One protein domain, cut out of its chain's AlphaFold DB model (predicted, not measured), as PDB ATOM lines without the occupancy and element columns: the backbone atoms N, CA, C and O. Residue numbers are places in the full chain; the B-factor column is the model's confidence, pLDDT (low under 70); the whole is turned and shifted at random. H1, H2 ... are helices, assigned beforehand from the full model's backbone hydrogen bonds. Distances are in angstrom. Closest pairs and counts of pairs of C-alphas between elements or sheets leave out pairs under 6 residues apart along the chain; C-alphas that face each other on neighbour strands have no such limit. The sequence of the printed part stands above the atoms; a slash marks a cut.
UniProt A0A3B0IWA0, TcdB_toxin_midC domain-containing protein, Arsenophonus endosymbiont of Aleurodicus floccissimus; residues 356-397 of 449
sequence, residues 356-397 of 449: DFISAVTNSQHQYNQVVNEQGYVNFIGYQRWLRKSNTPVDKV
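This is residues 356 to 397 of the 449 residues of the protein "TcdB_toxin_midC domain-containing protein" of Arsenophonus endosymbiont of Aleurodicus floccissimus (UniProt A0A3B0IWA0). Two longer helices, H1 and H3, stand at a steep angle to each other, close but loosely met, and the one-turn helix H2 packs on H3. The loop of residues 372 to 379 reaches to one end of the longest axis, and residues 390 to 397 fold back from H3 towards the first printed residues. The printed part has 42 residues, with three named helices in the order H1, H2, H3 and no named strand; its class is all helix. It is compact and rounded, with a radius of gyration of the C-alphas of 9.1 A and spans of 25 by 18 by 18 A.

H1 is residues 356 to 363, 10.5 A long, and begins with C-alpha 356 at (1.883, 16.339, 143.211). H2 is residues 368 to 371. H3, the longest helix, is residues 380 to 389, 14.5 A from first to last C-alpha; it ends with C-alpha 389 at (-7.458, 25.876, 130.881).

H1 and H2 only just touch, with 3 pairs of C-alphas within 8 A, and only at the corner by their tight link; the closest C-alphas are those of Thr 362 and Tyr 368, 5.9 A apart. H2 and H3 touch, the closest C-alphas being those of Val 371 and Gly 382, 4.4 A apart. H1 and H3 are close but not clearly touching: their closest C-alphas, of Val 361 and Trp 386, are 7.9 A apart. They run the same way at a steep tilt of 54 degrees. Every O i to N i+4 pair in H1 and H3 is within hydrogen-bond range; H2 is too short for such a pair.

The C-alphas of Gln 375 and Asn 391, the two farthest apart, are 25.8 A from each other, while those of Asp 356 and Val 397 are 7.7 A apart. The printed part has no cut, and the link from H2 to H3 is short. The mean pLDDT of the printed part is 80.3, with residues 365 to 366 and 393 to 397 under 70.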
ATOM      1  N   ASP A 356       2.971  16.758 144.098       81.12
ATOM      2  CA  ASP A 356       1.883  16.339 143.211       81.12
ATOM      3  C   ASP A 356       1.328  17.524 142.414       81.12
ATOM      4  O   ASP A 356       1.121  17.409 141.206       81.12
ATOM      5  N   PHE A 357       1.186  18.690 143.055       81.44
ATOM      6  CA  PHE A 357       0.771  19.926 142.394       81.44
ATOM      7  C   PHE A 357       1.789  20.372 141.337       81.44
ATOM      8  O   PHE A 357       1.421  20.646 140.196       81.44
ATOM      9  N   ILE A 358       3.080  20.374 141.680       83.38
ATOM     10  CA  ILE A 358       4.174  20.670 140.745       83.38
ATOM     11  C   ILE A 358       4.132  19.709 139.552       83.38
ATOM     12  O   ILE A 358       4.200  20.153 138.402       83.38
ATOM     13  N   SER A 359       3.961  18.407 139.801       84.19
ATOM     14  CA  SER A 359       3.862  17.393 138.743       84.19
ATOM     15  C   SER A 359       2.658  17.647 137.832       84.19
ATOM     16  O   SER A 359       2.780  17.584 136.608       84.19
ATOM     17  N   ALA A 360       1.502  17.982 138.406       81.62
ATOM     18  CA  ALA A 360       0.281  18.263 137.658       81.62
ATOM     19  C   ALA A 360       0.413  19.501 136.756       81.62
ATOM     20  O   ALA A 360       0.014  19.457 135.590       81.62
ATOM     21  N   VAL A 361       1.005  20.584 137.268       81.31
ATOM     22  CA  VAL A 361       1.225  21.819 136.500       81.31
ATOM     23  C   VAL A 361       2.273  21.605 135.405       81.31
ATOM     24  O   VAL A 361       2.078  22.039 134.272       81.31
ATOM     25  N   THR A 362       3.369  20.905 135.708       82.81
ATOM     26  CA  THR A 362       4.450  20.657 134.738       82.81
ATOM     27  C   THR A 362       3.972  19.780 133.576       82.81
ATOM     28  O   THR A 362       4.281  20.053 132.417       82.81
ATOM     29  N   ASN A 363       3.143  18.769 133.857       79.19
ATOM     30  CA  ASN A 363       2.618  17.854 132.840       79.19
ATOM     31  C   ASN A 363       1.529  18.470 131.946       79.19
ATOM     32  O   ASN A 363       1.193  17.898 130.910       79.19
ATOM     33  N   SER A 364       0.969  19.630 132.304       72.19
ATOM     34  CA  SER A 364      -0.148  20.226 131.566       72.19
ATOM     35  C   SER A 364       0.273  21.101 130.374       72.19
ATOM     36  O   SER A 364      -0.589  21.775 129.816       72.19
ATOM     37  N   GLN A 365       1.564  21.178 130.016       66.69
ATOM     38  CA  GLN A 365       2.117  22.046 128.949       66.69
ATOM     39  C   GLN A 365       1.787  23.553 129.083       66.69
ATOM     40  O   GLN A 365       1.902  24.319 128.128       66.69
ATOM     41  N   HIS A 366       1.373  23.999 130.271       69.19
ATOM     42  CA  HIS A 366       1.112  25.408 130.573       69.19
ATOM     43  C   HIS A 366       2.349  26.041 131.224       69.19
ATOM     44  O   HIS A 366       3.222  25.337 131.725       69.19
ATOM     45  N   GLN A 367       2.445  27.374 131.228       75.19
ATOM     46  CA  GLN A 367       3.601  28.078 131.796       75.19
ATOM     47  C   GLN A 367       3.674  27.889 133.323       75.19
ATOM     48  O   GLN A 367       3.040  28.633 134.070       75.19
ATOM     49  N   TYR A 368       4.465  26.906 133.767       76.44
ATOM     50  CA  TYR A 368       4.693  26.551 135.175       76.44
ATOM     51  C   TYR A 368       5.011  27.774 136.049       76.44
ATOM     52  O   TYR A 368       4.370  27.971 137.080       76.44
ATOM     53  N   ASN A 369       5.882  28.664 135.567       77.94
ATOM     54  CA  ASN A 369       6.320  29.866 136.290       77.94
ATOM     55  C   ASN A 369       5.191  30.882 136.556       77.94
ATOM     56  O   ASN A 369       5.332  31.758 137.406       77.94
ATOM     57  N   GLN A 370       4.056  30.800 135.848       84.25
ATOM     58  CA  GLN A 370       2.889  31.629 136.171       84.25
ATOM     59  C   GLN A 370       2.097  31.073 137.357       84.25
ATOM     60  O   GLN A 370       1.384  31.830 138.010       84.25
ATOM     61  N   VAL A 371       2.201  29.771 137.633       87.12
ATOM     62  CA  VAL A 371       1.418  29.059 138.654       87.12
ATOM     63  C   VAL A 371       2.214  28.867 139.940       87.12
ATOM     64  O   VAL A 371       1.644  29.023 141.014       87.12
ATOM     65  N   VAL A 372       3.512  28.581 139.844       88.06
ATOM     66  CA  VAL A 372       4.429  28.440 140.982       88.06
ATOM     67  C   VAL A 372       5.605  29.391 140.771       88.06
ATOM     68  O   VAL A 372       6.164  29.428 139.676       88.06
ATOM     69  N   ASN A 373       5.948  30.192 141.781       87.62
ATOM     70  CA  ASN A 373       7.100  31.090 141.717       87.62
ATOM     71  C   ASN A 373       8.425  30.336 141.939       87.62
ATOM     72  O   ASN A 373       8.443  29.149 142.267       87.62
ATOM     73  N   GLU A 374       9.548  31.030 141.766       87.19
ATOM     74  CA  GLU A 374      10.892  30.446 141.891       87.19
ATOM     75  C   GLU A 374      11.183  29.909 143.300       87.19
ATOM     76  O   GLU A 374      11.938  28.956 143.459       87.19
ATOM     77  N   GLN A 375      10.534  30.478 144.318       84.31
ATOM     78  CA  GLN A 375      10.622  30.051 145.714       84.31
ATOM     79  C   GLN A 375       9.679  28.879 146.048       84.31
ATOM     80  O   GLN A 375       9.627  28.438 147.193       84.31
ATOM     81  N   GLY A 376       8.931  28.357 145.070       86.25
ATOM     82  CA  GLY A 376       8.057  27.198 145.246       86.25
ATOM     83  C   GLY A 376       6.672  27.512 145.814       86.25
ATOM     84  O   GLY A 376       5.968  26.590 146.213       86.25
ATOM     85  N   TYR A 377       6.242  28.775 145.840       87.81
ATOM     86  CA  TYR A 377       4.903  29.173 146.280       87.81
ATOM     87  C   TYR A 377       3.919  29.296 145.117       87.81
ATOM     88  O   TYR A 377       4.256  29.747 144.023       87.81
ATOM     89  N   VAL A 378       2.663  28.945 145.371       88.50
ATOM     90  CA  VAL A 378       1.583  28.997 144.391       88.50
ATOM     91  C   VAL A 378       1.058  30.423 144.226       88.50
ATOM     92  O   VAL A 378       0.521  31.031 145.154       88.50
ATOM     93  N   ASN A 379       1.114  30.922 142.995       89.38
ATOM     94  CA  ASN A 379       0.471  32.157 142.570       89.38
ATOM     95  C   ASN A 379      -1.032  31.920 142.392       89.38
ATOM     96  O   ASN A 379      -1.455  31.281 141.428       89.38
ATOM     97  N   PHE A 380      -1.862  32.469 143.282       87.12
ATOM     98  CA  PHE A 380      -3.301  32.176 143.294       87.12
ATOM     99  C   PHE A 380      -4.007  32.498 141.965       87.12
ATOM    100  O   PHE A 380      -4.766  31.678 141.452       87.12
ATOM    101  N   ILE A 381      -3.725  33.655 141.356       88.94
ATOM    102  CA  ILE A 381      -4.308  34.033 140.056       88.94
ATOM    103  C   ILE A 381      -3.807  33.107 138.939       88.94
ATOM    104  O   ILE A 381      -4.584  32.709 138.069       88.94
ATOM    105  N   GLY A 382      -2.522  32.748 138.960       89.00
ATOM    106  CA  GLY A 382      -1.930  31.811 138.008       89.00
ATOM    107  C   GLY A 382      -2.576  30.434 138.083       89.00
ATOM    108  O   GLY A 382      -3.013  29.902 137.066       89.00
ATOM    109  N   TYR A 383      -2.739  29.916 139.299       87.00
ATOM    110  CA  TYR A 383      -3.475  28.690 139.593       87.00
ATOM    111  C   TYR A 383      -4.922  28.736 139.082       87.00
ATOM    112  O   TYR A 383      -5.342  27.828 138.370       87.00
ATOM    113  N   GLN A 384      -5.667  29.814 139.347       86.31
ATOM    114  CA  GLN A 384      -7.043  29.976 138.854       86.31
ATOM    115  C   GLN A 384      -7.121  29.975 137.319       86.31
ATOM    116  O   GLN A 384      -8.028  29.381 136.735       86.31
ATOM    117  N   ARG A 385      -6.169  30.626 136.639       86.50
ATOM    118  CA  ARG A 385      -6.092  30.618 135.168       86.50
ATOM    119  C   ARG A 385      -5.731  29.242 134.624       86.50
ATOM    120  O   ARG A 385      -6.302  28.833 133.617       86.50
ATOM    121  N   TRP A 386      -4.788  28.561 135.267       86.38
ATOM    122  CA  TRP A 386      -4.365  27.215 134.904       86.38
ATOM    123  C   TRP A 386      -5.522  26.224 135.035       86.38
ATOM    124  O   TRP A 386      -5.839  25.569 134.048       86.38
ATOM    125  N   LEU A 387      -6.243  26.222 136.161       84.00
ATOM    126  CA  LEU A 387      -7.424  25.377 136.373       84.00
ATOM    127  C   LEU A 387      -8.476  25.526 135.271       84.00
ATOM    128  O   LEU A 387      -9.019  24.536 134.801       84.00
ATOM    129  N   ARG A 388      -8.756  26.761 134.833       83.38
ATOM    130  CA  ARG A 388      -9.740  27.026 133.766       83.38
ATOM    131  C   ARG A 388      -9.319  26.488 132.399       83.38
ATOM    132  O   ARG A 388     -10.173  26.326 131.534       83.38
ATOM    133  N   LYS A 389      -8.018  26.299 132.173       81.94
ATOM    134  CA  LYS A 389      -7.458  25.876 130.881       81.94
ATOM    135  C   LYS A 389      -7.015  24.416 130.869       81.94
ATOM    136  O   LYS A 389      -6.935  23.816 129.802       81.94
ATOM    137  N   SER A 390      -6.696  23.851 132.027       74.38
ATOM    138  CA  SER A 390      -6.268  22.468 132.167       74.38
ATOM    139  C   SER A 390      -7.472  21.542 132.339       74.38
ATOM    140  O   SER A 390      -8.334  21.819 133.165       74.38
ATOM    141  N   ASN A 391      -7.479  20.387 131.670       73.44
ATOM    142  CA  ASN A 391      -8.411  19.286 131.967       73.44
ATOM    143  C   ASN A 391      -7.944  18.442 133.175       73.44
ATOM    144  O   ASN A 391      -8.227  17.246 133.253       73.44
ATOM    145  N   THR A 392      -7.165  19.031 134.087       71.50
ATOM    146  CA  THR A 392      -6.605  18.318 135.240       71.50
ATOM    147  C   THR A 392      -7.707  18.048 136.269       71.50
ATOM    148  O   THR A 392      -8.414  18.986 136.641       71.50
ATOM    149  N   PRO A 393      -7.854  16.804 136.763       67.25
ATOM    150  CA  PRO A 393      -8.799  16.484 137.829       67.25
ATOM    151  C   PRO A 393      -8.577  17.350 139.079       67.25
ATOM    152  O   PRO A 393      -7.452  17.459 139.571       67.25
ATOM    153  N   VAL A 394      -9.649  17.991 139.565       65.25
ATOM    154  CA  VAL A 394      -9.608  18.985 140.655       65.25
ATOM    155  C   VAL A 394      -9.091  18.377 141.960       65.25
ATOM    156  O   VAL A 394      -8.347  19.038 142.671       65.25
ATOM    157  N   ASP A 395      -9.394  17.112 142.236       68.50
ATOM    158  CA  ASP A 395      -8.943  16.343 143.405       68.50
ATOM    159  C   ASP A 395      -7.415  16.300 143.569       68.50
ATOM    160  O   ASP A 395      -6.919  16.250 144.690       68.50
ATOM    161  N   LYS A 396      -6.652  16.386 142.470       60.69
ATOM    162  CA  LYS A 396      -5.178  16.362 142.498       60.69
ATOM    163  C   LYS A 396      -4.527  17.725 142.713       60.69
ATOM    164  O   LYS A 396      -3.317  17.800 142.911       60.69
ATOM    165  N   VAL A 397      -5.304  18.803 142.623       65.81
ATOM    166  CA  VAL A 397      -4.802  20.187 142.609       65.81
ATOM    167  C   VAL A 397      -5.629  21.142 143.456       65.81
ATOM    168  O   VAL A 397      -5.368  22.344 143.453       65.81
TER     169      VAL A 397